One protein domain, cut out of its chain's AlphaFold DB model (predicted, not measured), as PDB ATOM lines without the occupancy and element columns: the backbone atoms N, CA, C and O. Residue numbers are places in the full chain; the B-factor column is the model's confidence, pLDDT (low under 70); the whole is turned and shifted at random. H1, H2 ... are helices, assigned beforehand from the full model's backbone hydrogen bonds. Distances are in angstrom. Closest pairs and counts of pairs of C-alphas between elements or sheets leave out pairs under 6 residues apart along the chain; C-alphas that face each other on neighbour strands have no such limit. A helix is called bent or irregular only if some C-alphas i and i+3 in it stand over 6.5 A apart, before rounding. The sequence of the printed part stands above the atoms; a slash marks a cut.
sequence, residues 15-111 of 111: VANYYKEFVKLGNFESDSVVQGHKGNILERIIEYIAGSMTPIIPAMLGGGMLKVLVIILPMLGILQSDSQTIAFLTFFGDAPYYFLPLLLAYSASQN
ATOM      1  N   VAL A  15     132.309 141.288  97.408       73.12
ATOM      2  CA  VAL A  15     131.723 142.373  98.240       73.12
ATOM      3  C   VAL A  15     132.610 143.620  98.280       73.12
ATOM      4  O   VAL A  15     132.117 144.743  98.183       73.12
ATOM      5  N   ALA A  16     133.927 143.429  98.384       67.81
ATOM      6  CA  ALA A  16     134.897 144.513  98.488       67.81
ATOM      7  C   ALA A  16     134.975 145.390  97.226       67.81
ATOM      8  O   ALA A  16     135.212 146.593  97.332       67.81
ATOM      9  N   ASN A  17     134.772 144.814  96.039       73.06
ATOM     10  CA  ASN A  17     134.811 145.552  94.775       73.06
ATOM     11  C   ASN A  17     133.524 146.357  94.579       73.06
ATOM     12  O   ASN A  17     133.586 147.532  94.223       73.06
ATOM     13  N   TYR A  18     132.374 145.766  94.912       73.38
ATOM     14  CA  TYR A  18     131.095 146.476  94.889       73.38
ATOM     15  C   TYR A  18     131.061 147.614  95.909       73.38
ATOM     16  O   TYR A  18     130.658 148.718  95.565       73.38
ATOM     17  N   TYR A  19     131.552 147.393  97.134       70.44
ATOM     18  CA  TYR A  19     131.620 148.439  98.158       70.44
ATOM     19  C   TYR A  19     132.435 149.652  97.689       70.44
ATOM     20  O   TYR A  19     131.980 150.786  97.810       70.44
ATOM     21  N   LYS A  20     133.605 149.426  97.077       71.31
ATOM     22  CA  LYS A  20     134.463 150.505  96.561       71.31
ATOM     23  C   LYS A  20     133.786 151.338  95.476       71.31
ATOM     24  O   LYS A  20     133.941 152.554  95.476       71.31
ATOM     25  N   GLU A  21     133.052 150.711  94.560       70.88
ATOM     26  CA  GLU A  21     132.329 151.435  93.507       70.88
ATOM     27  C   GLU A  21     131.087 152.157  94.051       70.88
ATOM     28  O   GLU A  21     130.818 153.293  93.667       70.88
ATOM     29  N   PHE A  22     130.384 151.573  95.024       71.81
ATOM     30  CA  PHE A  22     129.253 152.225  95.693       71.81
ATOM     31  C   PHE A  22     129.664 153.462  96.502       71.81
ATOM     32  O   PHE A  22     128.965 154.472  96.456       71.81
ATOM     33  N   VAL A  23     130.803 153.409  97.197       68.88
ATOM     34  CA  VAL A  23     131.355 154.545  97.961       68.88
ATOM     35  C   VAL A  23     131.865 155.662  97.043       68.88
ATOM     36  O   VAL A  23     131.884 156.819  97.438       68.88
ATOM     37  N   LYS A  24     132.266 155.349  95.805       69.75
ATOM     38  CA  LYS A  24     132.631 156.375  94.811       69.75
ATOM     39  C   LYS A  24     131.415 157.033  94.163       69.75
ATOM     40  O   LYS A  24     131.466 158.216  93.848       69.75
ATOM     41  N   LEU A  25     130.360 156.260  93.899       68.69
ATOM     42  CA  LEU A  25     129.161 156.735  93.200       68.69
ATOM     43  C   LEU A  25     128.192 157.473  94.126       68.69
ATOM     44  O   LEU A  25     127.525 158.412  93.696       68.69
ATOM     45  N   GLY A  26     128.096 157.053  95.385       60.12
ATOM     46  CA  GLY A  26     127.365 157.778  96.407       60.12
ATOM     47  C   GLY A  26     128.344 158.579  97.241       60.12
ATOM     48  O   GLY A  26     129.269 158.005  97.799       60.12
ATOM     49  N   ASN A  27     128.121 159.886  97.361       52.06
ATOM     50  CA  ASN A  27     128.849 160.770  98.272       52.06
ATOM     51  C   ASN A  27     128.472 160.463  99.739       52.06
ATOM     52  O   ASN A  27     128.006 161.331 100.474       52.06
ATOM     53  N   PHE A  28     128.571 159.194 100.131       60.06
ATOM     54  CA  PHE A  28     128.447 158.738 101.498       60.06
ATOM     55  C   PHE A  28     129.739 159.172 102.175       60.06
ATOM     56  O   PHE A  28     130.750 158.465 102.132       60.06
ATOM     57  N   GLU A  29     129.720 160.375 102.751       46.41
ATOM     58  CA  GLU A  29     130.671 160.713 103.801       46.41
ATOM     59  C   GLU A  29     130.757 159.516 104.740       46.41
ATOM     60  O   GLU A  29     129.765 158.831 105.005       46.41
ATOM     61  N   SER A  30     131.982 159.201 105.137       48.72
ATOM     62  CA  SER A  30     132.324 158.047 105.955       48.72
ATOM     63  C   SER A  30     131.807 158.242 107.380       48.72
ATOM     64  O   SER A  30     132.585 158.262 108.327       48.72
ATOM     65  N   ASP A  31     130.497 158.400 107.535       40.59
ATOM     66  CA  ASP A  31     129.819 158.321 108.806       40.59
ATOM     67  C   ASP A  31     129.891 156.860 109.224       40.59
ATOM     68  O   ASP A  31     129.167 155.979 108.750       40.59
ATOM     69  N   SER A  32     130.868 156.612 110.092       42.75
ATOM     70  CA  SER A  32     130.881 155.521 111.048       42.75
ATOM     71  C   SER A  32     129.455 155.107 111.379       42.75
ATOM     72  O   SER A  32     128.722 155.889 111.976       42.75
ATOM     73  N   VAL A  33     129.094 153.901 110.936       42.28
ATOM     74  CA  VAL A  33     127.875 153.140 111.224       42.28
ATOM     75  C   VAL A  33     127.043 153.766 112.349       42.28
ATOM     76  O   VAL A  33     127.163 153.389 113.513       42.28
ATOM     77  N   VAL A  34     126.178 154.720 112.004       42.62
ATOM     78  CA  VAL A  34     125.141 155.179 112.923       42.62
ATOM     79  C   VAL A  34     124.072 154.094 112.894       42.62
ATOM     80  O   VAL A  34     123.165 154.107 112.061       42.62
ATOM     81  N   GLN A  35     124.203 153.108 113.787       47.19
ATOM     82  CA  GLN A  35     123.058 152.319 114.233       47.19
ATOM     83  C   GLN A  35     122.084 153.290 114.895       47.19
ATOM     84  O   GLN A  35     122.200 153.648 116.061       47.19
ATOM     85  N   GLY A  36     121.159 153.788 114.091       45.38
ATOM     86  CA  GLY A  36     120.124 154.705 114.513       45.38
ATOM     87  C   GLY A  36     118.833 154.336 113.821       45.38
ATOM     88  O   GLY A  36     118.227 155.179 113.160       45.38
ATOM     89  N   HIS A  37     118.388 153.083 113.961       45.62
ATOM     90  CA  HIS A  37     116.955 152.850 113.862       45.62
ATOM     91  C   HIS A  37     116.335 153.710 114.956       45.62
ATOM     92  O   HIS A  37     116.500 153.451 116.143       45.62
ATOM     93  N   LYS A  38     115.653 154.785 114.552       48.06
ATOM     94  CA  LYS A  38     114.682 155.481 115.398       48.06
ATOM     95  C   LYS A  38     113.522 154.518 115.631       48.06
ATOM     96  O   LYS A  38     112.445 154.684 115.067       48.06
ATOM     97  N   GLY A  39     113.791 153.465 116.390       55.84
ATOM     98  CA  GLY A  39     112.766 152.603 116.914       55.84
ATOM     99  C   GLY A  39     111.881 153.397 117.859       55.84
ATOM    100  O   GLY A  39     112.296 154.425 118.412       55.84
ATOM    101  N   ASN A  40     110.643 152.944 118.034       78.06
ATOM    102  CA  ASN A  40     109.749 153.509 119.041       78.06
ATOM    103  C   ASN A  40     110.473 153.598 120.398       78.06
ATOM    104  O   ASN A  40     111.363 152.803 120.682       78.06
ATOM    105  N   ILE A  41     110.079 154.529 121.274       80.56
ATOM    106  CA  ILE A  41     110.697 154.702 122.610       80.56
ATOM    107  C   ILE A  41     110.819 153.358 123.358       80.56
ATOM    108  O   ILE A  41     111.817 153.102 124.025       80.56
ATOM    109  N   LEU A  42     109.837 152.470 123.173       79.25
ATOM    110  CA  LEU A  42     109.854 151.096 123.675       79.25
ATOM    111  C   LEU A  42     110.990 150.234 123.107       79.25
ATOM    112  O   LEU A  42     111.633 149.521 123.867       79.25
ATOM    113  N   GLU A  43     111.257 150.298 121.805       80.31
ATOM    114  CA  GLU A  43     112.342 149.541 121.167       80.31
ATOM    115  C   GLU A  43     113.701 149.997 121.696       80.31
ATOM    116  O   GLU A  43     114.522 149.160 122.052       80.31
ATOM    117  N   ARG A  44     113.890 151.308 121.889       78.62
ATOM    118  CA  ARG A  44     115.123 151.855 122.471       78.62
ATOM    119  C   ARG A  44     115.334 151.423 123.924       78.62
ATOM    120  O   ARG A  44     116.459 151.142 124.322       78.62
ATOM    121  N   ILE A  45     114.264 151.350 124.720       80.94
ATOM    122  CA  ILE A  45     114.331 150.836 126.099       80.94
ATOM    123  C   ILE A  45     114.697 149.347 126.093       80.94
ATOM    124  O   ILE A  45     115.535 148.919 126.882       80.94
ATOM    125  N   ILE A  46     114.098 148.557 125.199       81.75
ATOM    126  CA  ILE A  46     114.390 147.125 125.081       81.75
ATOM    127  C   ILE A  46     115.835 146.900 124.618       81.75
ATOM    128  O   ILE A  46     116.516 146.058 125.197       81.75
ATOM    129  N   GLU A  47     116.324 147.661 123.636       80.19
ATOM    130  CA  GLU A  47     117.721 147.611 123.184       80.19
ATOM    131  C   GLU A  47     118.695 147.988 124.301       80.19
ATOM    132  O   GLU A  47     119.707 147.316 124.477       80.19
ATOM    133  N   TYR A  48     118.367 148.998 125.108       80.94
ATOM    134  CA  TYR A  48     119.179 149.400 126.253       80.94
ATOM    135  C   TYR A  48     119.247 148.311 127.333       80.94
ATOM    136  O   TYR A  48     120.329 147.956 127.807       80.94
ATOM    137  N   ILE A  49     118.102 147.709 127.675       81.69
ATOM    138  CA  ILE A  49     118.049 146.577 128.609       81.69
ATOM    139  C   ILE A  49     118.846 145.398 128.039       81.69
ATOM    140  O   ILE A  49     119.696 144.847 128.735       81.69
ATOM    141  N   ALA A  50     118.638 145.034 126.772       82.25
ATOM    142  CA  ALA A  50     119.352 143.935 126.123       82.25
ATOM    143  C   ALA A  50     120.875 144.179 126.061       82.25
ATOM    144  O   ALA A  50     121.662 143.275 126.350       82.25
ATOM    145  N   GLY A  51     121.297 145.410 125.761       81.00
ATOM    146  CA  GLY A  51     122.701 145.817 125.758       81.00
ATOM    147  C   GLY A  51     123.342 145.697 127.141       81.00
ATOM    148  O   GLY A  51     124.427 145.129 127.267       81.00
ATOM    149  N   SER A  52     122.632 146.109 128.196       82.62
ATOM    150  CA  SER A  52     123.106 145.989 129.583       82.62
ATOM    151  C   SER A  52     123.294 144.530 130.044       82.62
ATOM    152  O   SER A  52     124.149 144.250 130.885       82.62
ATOM    153  N   MET A  53     122.565 143.566 129.467       84.25
ATOM    154  CA  MET A  53     122.687 142.139 129.820       84.25
ATOM    155  C   MET A  53     123.909 141.464 129.198       84.25
ATOM    156  O   MET A  53     124.426 140.495 129.750       84.25
ATOM    157  N   THR A  54     124.383 141.952 128.052       85.44
ATOM    158  CA  THR A  54     125.453 141.308 127.273       85.44
ATOM    159  C   THR A  54     126.741 141.059 128.080       85.44
ATOM    160  O   THR A  54     127.231 139.927 128.049       85.44
ATOM    161  N   PRO A  55     127.278 142.022 128.863       82.25
ATOM    162  CA  PRO A  55     128.456 141.772 129.704       82.25
ATOM    163  C   PRO A  55     128.183 140.842 130.901       82.25
ATOM    164  O   PRO A  55     129.123 140.321 131.496       82.25
ATOM    165  N   ILE A  56     126.917 140.606 131.254       87.25
ATOM    166  CA  ILE A  56     126.502 139.807 132.417       87.25
ATOM    167  C   ILE A  56     126.351 138.323 132.053       87.25
ATOM    168  O   ILE A  56     126.571 137.450 132.896       87.25
ATOM    169  N   ILE A  57     126.048 138.020 130.784       89.00
ATOM    170  CA  ILE A  57     125.863 136.652 130.273       89.00
ATOM    171  C   ILE A  57     127.032 135.718 130.644       89.00
ATOM    172  O   ILE A  57     126.758 134.649 131.191       89.00
ATOM    173  N   PRO A  58     128.320 136.072 130.435       88.56
ATOM    174  CA  PRO A  58     129.429 135.177 130.771       88.56
ATOM    175  C   PRO A  58     129.498 134.834 132.265       88.56
ATOM    176  O   PRO A  58     129.747 133.684 132.624       88.56
ATOM    177  N   ALA A  59     129.229 135.809 133.139       89.31
ATOM    178  CA  ALA A  59     129.233 135.607 134.585       89.31
ATOM    179  C   ALA A  59     128.081 134.691 135.031       89.31
ATOM    180  O   ALA A  59     128.290 133.777 135.832       89.31
ATOM    181  N   MET A  60     126.882 134.885 134.473       90.94
ATOM    182  CA  MET A  60     125.727 134.022 134.744       90.94
ATOM    183  C   MET A  60     125.926 132.598 134.224       90.94
ATOM    184  O   MET A  60     125.533 131.648 134.897       90.94
ATOM    185  N   LEU A  61     126.547 132.433 133.053       92.81
ATOM    186  CA  LEU A  61     126.889 131.115 132.519       92.81
ATOM    187  C   LEU A  61     127.889 130.397 133.432       92.81
ATOM    188  O   LEU A  61     127.662 129.240 133.777       92.81
ATOM    189  N   GLY A  62     128.942 131.084 133.889       91.69
ATOM    190  CA  GLY A  62     129.914 130.521 134.829       91.69
ATOM    191  C   GLY A  62     129.282 130.086 136.157       91.69
ATOM    192  O   GLY A  62     129.477 128.949 136.587       91.69
ATOM    193  N   GLY A  63     128.469 130.955 136.774       91.81
ATOM    194  CA  GLY A  63     127.740 130.634 138.008       91.81
ATOM    195  C   GLY A  63     126.757 129.478 137.832       91.81
ATOM    196  O   GLY A  63     126.730 128.550 138.641       91.81
ATOM    197  N   GLY A  64     126.004 129.480 136.731       91.81
ATOM    198  CA  GLY A  64     125.052 128.424 136.401       91.81
ATOM    199  C   GLY A  64     125.723 127.070 136.184       91.81
ATOM    200  O   GLY A  64     125.272 126.068 136.738       91.81
ATOM    201  N   MET A  65     126.832 127.026 135.441       93.75
ATOM    202  CA  MET A  65     127.596 125.792 135.227       93.75
ATOM    203  C   MET A  65     128.188 125.256 136.534       93.75
ATOM    204  O   MET A  65     128.114 124.052 136.783       93.75
ATOM    205  N   LEU A  66     128.710 126.134 137.398       91.81
ATOM    206  CA  LEU A  66     129.191 125.744 138.723       91.81
ATOM    207  C   LEU A  66     128.054 125.160 139.568       91.81
ATOM    208  O   LEU A  66     128.211 124.096 140.157       91.81
ATOM    209  N   LYS A  67     126.881 125.799 139.574       89.00
ATOM    210  CA  LYS A  67     125.709 125.323 140.313       89.00
ATOM    211  C   LYS A  67     125.225 123.955 139.832       89.00
ATOM    212  O   LYS A  67     124.928 123.089 140.651       89.00
ATOM    213  N   VAL A  68     125.193 123.726 138.518       90.94
ATOM    214  CA  VAL A  68     124.859 122.413 137.940       90.94
ATOM    215  C   VAL A  68     125.856 121.350 138.397       90.94
ATOM    216  O   VAL A  68     125.448 120.267 138.811       90.94
ATOM    217  N   LEU A  69     127.152 121.666 138.389       90.19
ATOM    218  CA  LEU A  69     128.188 120.763 138.882       90.19
ATOM    219  C   LEU A  69     127.963 120.431 140.366       90.19
ATOM    220  O   LEU A  69     127.899 119.259 140.728       90.19
ATOM    221  N   VAL A  70     127.732 121.439 141.209       88.25
ATOM    222  CA  VAL A  70     127.455 121.267 142.646       88.25
ATOM    223  C   VAL A  70     126.248 120.366 142.909       88.25
ATOM    224  O   VAL A  70     126.276 119.606 143.867       88.25
ATOM    225  N   ILE A  71     125.212 120.404 142.066       87.50
ATOM    226  CA  ILE A  71     124.026 119.542 142.197       87.50
ATOM    227  C   ILE A  71     124.334 118.085 141.813       87.50
ATOM    228  O   ILE A  71     123.816 117.157 142.432       87.50
ATOM    229  N   ILE A  72     125.185 117.868 140.807       88.81
ATOM    230  CA  ILE A  72     125.520 116.528 140.304       88.81
ATOM    231  C   ILE A  72     126.476 115.784 141.253       88.81
ATOM    232  O   ILE A  72     126.370 114.568 141.406       88.81
ATOM    233  N   LEU A  73     127.395 116.489 141.919       85.75
ATOM    234  CA  LEU A  73     128.404 115.883 142.802       85.75
ATOM    235  C   LEU A  73     127.798 115.033 143.949       85.75
ATOM    236  O   LEU A  73     128.263 113.906 144.151       85.75
ATOM    237  N   PRO A  74     126.753 115.496 144.663       83.62
ATOM    238  CA  PRO A  74     126.025 114.693 145.642       83.62
ATOM    239  C   PRO A  74     125.208 113.560 145.028       83.62
ATOM    240  O   PRO A  74     125.130 112.481 145.609       83.62
ATOM    241  N   MET A  75     124.628 113.768 143.840       83.12
ATOM    242  CA  MET A  75     123.864 112.724 143.141       83.12
ATOM    243  C   MET A  75     124.734 111.522 142.758       83.12
ATOM    244  O   MET A  75     124.257 110.391 142.763       83.12
ATOM    245  N   LEU A  76     126.014 111.756 142.458       82.50
ATOM    246  CA  LEU A  76     126.995 110.708 142.167       82.50
ATOM    247  C   LEU A  76     127.598 110.068 143.431       82.50
ATOM    248  O   LEU A  76     128.432 109.174 143.318       82.50
ATOM    249  N   GLY A  77     127.214 110.521 144.630       78.12
ATOM    250  CA  GLY A  77     127.737 110.015 145.902       78.12
ATOM    251  C   GLY A  77     129.196 110.395 146.192       78.12
ATOM    252  O   GLY A  77     129.784 109.864 147.130       78.12
ATOM    253  N   ILE A  78     129.784 111.307 145.407       74.06
ATOM    254  CA  ILE A  78     131.179 111.761 145.559       74.06
ATOM    255  C   ILE A  78     131.317 112.680 146.782       74.06
ATOM    256  O   ILE A  78     132.343 112.676 147.459       74.06
ATOM    257  N   LEU A  79     130.273 113.457 147.079       69.88
ATOM    258  CA  LEU A  79     130.196 114.364 148.223       69.88
ATOM    259  C   LEU A  79     128.874 114.171 148.960       69.88
ATOM    260  O   LEU A  79     127.830 114.003 148.341       69.88
ATOM    261  N   GLN A  80     128.905 114.232 150.290       69.56
ATOM    262  CA  GLN A  80     127.672 114.258 151.069       69.56
ATOM    263  C   GLN A  80     126.999 115.623 150.922       69.56
ATOM    264  O   GLN A  80     127.656 116.659 151.029       69.56
ATOM    265  N   SER A  81     125.687 115.615 150.698       65.44
ATOM    266  CA  SER A  81     124.852 116.807 150.504       65.44
ATOM    267  C   SER A  81     124.950 117.810 151.658       65.44
ATOM    268  O   SER A  81     124.744 118.999 151.450       65.44
ATOM    269  N   ASP A  82     125.288 117.326 152.856       66.94
ATOM    270  CA  ASP A  82     125.408 118.098 154.101       66.94
ATOM    271  C   ASP A  82     126.846 118.583 154.379       66.94
ATOM    272  O   ASP A  82     127.180 119.100 155.444       66.94
ATOM    273  N   SER A  83     127.756 118.394 153.422       75.62
ATOM    274  CA  SER A  83     129.124 118.878 153.556       75.62
ATOM    275  C   SER A  83     129.162 120.404 153.450       75.62
ATOM    276  O   SER A  83     128.671 120.978 152.476       75.62
ATOM    277  N   GLN A  84     129.852 121.067 154.388       80.56
ATOM    278  CA  GLN A  84     130.169 122.501 154.295       80.56
ATOM    279  C   GLN A  84     130.782 122.874 152.937       80.56
ATOM    280  O   GLN A  84     130.527 123.959 152.425       80.56
ATOM    281  N   THR A  85     131.523 121.959 152.309       83.00
ATOM    282  CA  THR A  85     132.096 122.145 150.972       83.00
ATOM    283  C   THR A  85     131.026 122.415 149.911       83.00
ATOM    284  O   THR A  85     131.201 123.320 149.101       83.00
ATOM    285  N   ILE A  86     129.900 121.691 149.930       84.31
ATOM    286  CA  ILE A  86     128.775 121.914 149.003       84.31
ATOM    287  C   ILE A  86     128.114 123.268 149.279       84.31
ATOM    288  O   ILE A  86     127.774 123.981 148.335       84.31
ATOM    289  N   ALA A  87     127.989 123.662 150.548       85.31
ATOM    290  CA  ALA A  87     127.438 124.964 150.919       85.31
ATOM    291  C   ALA A  87     128.308 126.126 150.401       85.31
ATOM    292  O   ALA A  87     127.789 127.048 149.772       85.31
ATOM    293  N   PHE A  88     129.633 126.051 150.573       87.44
ATOM    294  CA  PHE A  88     130.561 127.038 150.007       87.44
ATOM    295  C   PHE A  88     130.493 127.075 148.478       87.44
ATOM    296  O   PHE A  88     130.415 128.150 147.887       87.44
ATOM    297  N   LEU A  89     130.483 125.914 147.825       87.56
ATOM    298  CA  LEU A  89     130.474 125.829 146.365       87.56
ATOM    299  C   LEU A  89     129.147 126.344 145.772       87.56
ATOM    300  O   LEU A  89     129.150 127.010 144.738       87.56
ATOM    301  N   THR A  90     128.030 126.128 146.477       87.88
ATOM    302  CA  THR A  90     126.723 126.724 146.154       87.88
ATOM    303  C   THR A  90     126.759 128.243 146.292       87.88
ATOM    304  O   THR A  90     126.311 128.940 145.388       87.88
ATOM    305  N   PHE A  91     127.353 128.771 147.368       90.19
ATOM    306  CA  PHE A  91     127.490 130.215 147.573       90.19
ATOM    307  C   PHE A  91     128.269 130.891 146.435       90.19
ATOM    308  O   PHE A  91     127.844 131.923 145.918       90.19
ATOM    309  N   PHE A  92     129.370 130.284 145.981       89.12
ATOM    310  CA  PHE A  92     130.108 130.775 144.812       89.12
ATOM    311  C   PHE A  92     129.294 130.684 143.514       89.12
ATOM    312  O   PHE A  92     129.358 131.600 142.696       89.12
ATOM    313  N   GLY A  93     128.512 129.615 143.329       89.62
ATOM    314  CA  GLY A  93     127.604 129.472 142.186       89.62
ATOM    315  C   GLY A  93     126.486 130.518 142.172       89.62
ATOM    316  O   GLY A  93     126.091 130.980 141.103       89.62
ATOM    317  N   ASP A  94     126.023 130.937 143.349       90.69
ATOM    318  CA  ASP A  94     124.962 131.930 143.509       90.69
ATOM    319  C   ASP A  94     125.467 133.383 143.448       90.69
ATOM    320  O   ASP A  94     124.687 134.294 143.155       90.69
ATOM    321  N   ALA A  95     126.768 133.618 143.651       91.19
ATOM    322  CA  ALA A  95     127.360 134.956 143.676       91.19
ATOM    323  C   ALA A  95     127.019 135.823 142.440       91.19
ATOM    324  O   ALA A  95     126.590 136.962 142.633       91.19
ATOM    325  N   PRO A  96     127.102 135.340 141.183       88.94
ATOM    326  CA  PRO A  96     126.771 136.156 140.009       88.94
ATOM    327  C   PRO A  96     125.310 136.620 139.982       88.94
ATOM    328  O   PRO A  96     125.011 137.696 139.472       88.94
ATOM    329  N   TYR A  97     124.403 135.828 140.557       88.94
ATOM    330  CA  TYR A  97     122.983 136.161 140.663       88.94
ATOM    331  C   TYR A  97     122.719 137.130 141.816       88.94
ATOM    332  O   TYR A  97     121.892 138.029 141.689       88.94
ATOM    333  N   TYR A  98     123.455 136.989 142.921       91.00
ATOM    334  CA  TYR A  98     123.378 137.913 144.050       91.00
ATOM    335  C   TYR A  98     123.875 139.314 143.671       91.00
ATOM    336  O   TYR A  98     123.259 140.320 144.017       91.00
ATOM    337  N   PHE A  99     124.953 139.383 142.887       89.06
ATOM    338  CA  PHE A  99     125.495 140.633 142.357       89.06
ATOM    339  C   PHE A  99     124.815 141.095 141.060       89.06
ATOM    340  O   PHE A  99     125.210 142.121 140.512       89.06
ATOM    341  N   LEU A 100     123.766 140.407 140.590       88.75
ATOM    342  CA  LEU A 100     123.047 140.769 139.365       88.75
ATOM    343  C   LEU A 100     122.573 142.234 139.372       88.75
ATOM    344  O   LEU A 100     122.875 142.932 138.408       88.75
ATOM    345  N   PRO A 101     121.919 142.767 140.428       85.38
ATOM    346  CA  PRO A 101     121.466 144.162 140.425       85.38
ATOM    347  C   PRO A 101     122.622 145.166 140.322       85.38
ATOM    348  O   PRO A 101     122.485 146.206 139.682       85.38
ATOM    349  N   LEU A 102     123.773 144.843 140.920       87.81
ATOM    350  CA  LEU A 102     124.978 145.671 140.870       87.81
ATOM    351  C   LEU A 102     125.599 145.657 139.467       87.81
ATOM    352  O   LEU A 102     125.912 146.710 138.915       87.81
ATOM    353  N   LEU A 103     125.749 144.465 138.884       84.25
ATOM    354  CA  LEU A 103     126.287 144.277 137.537       84.25
ATOM    355  C   LEU A 103     125.404 144.953 136.485       84.25
ATOM    356  O   LEU A 103     125.921 145.566 135.556       84.25
ATOM    357  N   LEU A 104     124.085 144.896 136.680       83.69
ATOM    358  CA  LEU A 104     123.099 145.586 135.855       83.69
ATOM    359  C   LEU A 104     123.203 147.101 135.946       83.69
ATOM    360  O   LEU A 104     123.175 147.775 134.923       83.69
ATOM    361  N   ALA A 105     123.332 147.649 137.154       84.38
ATOM    362  CA  ALA A 105     123.496 149.086 137.329       84.38
ATOM    363  C   ALA A 105     124.783 149.591 136.655       84.38
ATOM    364  O   ALA A 105     124.778 150.638 136.008       84.38
ATOM    365  N   TYR A 106     125.870 148.823 136.765       83.94
ATOM    366  CA  TYR A 106     127.143 149.144 136.127       83.94
ATOM    367  C   TYR A 106     127.057 149.101 134.595       83.94
ATOM    368  O   TYR A 106     127.473 150.048 133.930       83.94
ATOM    369  N   SER A 107     126.485 148.038 134.022       79.50
ATOM    370  CA  SER A 107     126.371 147.900 132.565       79.50
ATOM    371  C   SER A 107     125.340 148.846 131.946       79.50
ATOM    372  O   SER A 107     125.510 149.257 130.800       79.50
ATOM    373  N   ALA A 108     124.299 149.222 132.694       76.62
ATOM    374  CA  ALA A 108     123.385 150.286 132.306       76.62
ATOM    375  C   ALA A 108     124.129 151.627 132.259       76.62
ATOM    376  O   ALA A 108     124.109 152.288 131.235       76.62
ATOM    377  N   SER A 109     124.887 151.990 133.299       76.94
ATOM    378  CA  SER A 109     125.629 153.262 133.325       76.94
ATOM    379  C   SER A 109     126.671 153.418 132.208       76.94
ATOM    380  O   SER A 109     127.122 154.538 131.965       76.94
ATOM    381  N   GLN A 110     127.115 152.321 131.594       63.84
ATOM    382  CA  GLN A 110     128.138 152.335 130.551       63.84
ATOM    383  C   GLN A 110     127.560 152.523 129.132       63.84
ATOM    384  O   GLN A 110     128.326 152.846 128.224       63.84
ATOM    385  N   ASN A 111     126.245 152.342 128.950       52.62
ATOM    386  CA  ASN A 111     125.510 152.587 127.698       52.62
ATOM    387  C   ASN A 111     124.732 153.908 127.756       52.62
ATOM    388  O   ASN A 111     124.506 154.491 126.674       52.62
TER     389      ASN A 111
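This is residues 15 to 111 of the 111 residues of the protein "PTS system beta-glucoside-specific EIIBCA component domain protein" of Streptococcus pneumoniae 2070335 (UniProt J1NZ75). A long helical hairpin, H3 and H4, makes one end of an extended chain; beyond its open end H2 and H5 meet steeply, and residues 15 to 35, with H1, stick out as a free arm. The 97 printed residues hold five named helices, H1 to H5 in order, and no named strand: all helix. The radius of gyration of the C-alphas is 23.1 A, and the arm helps stretch the spans to 72 by 33 by 19 A.

H3, residues 57 to 75, and H4, residues 84 to 98, touch as a hairpin, opposite ways at a shallow tilt of 24 degrees; their closest C-alphas, of Gly 63 and Gly 93, are 4.3 A apart. H4 is irregular: C-alphas 93 and 96 are 7.1 A apart. H2, residues 41 to 53, touches H5, residues 100 to 109, with residues 48 to 53 alone, opposite ways at a steep tilt of 59 degrees; their closest C-alphas, of Ser 52 and Ser 107, are 4.8 A apart. H1, residues 15 to 25, touches no helix. Every O i to N i+4 pair is within hydrogen-bond range in H1, H2 and H5, 13 of 15 in H3 and 9 of 11 in H4.

H3 spans 27.2 A from C-alpha 57 at (125.863, 136.652, 130.273), H4 19.7 A and H2 18.8 A. H5 ends at C-alpha 109, (125.629, 153.262, 133.325).

The printed part has no cut. The link from H1 to H2 is long. Residues 16, 23 to 39, 79 to 82 and 110 to 111 have pLDDT under 70.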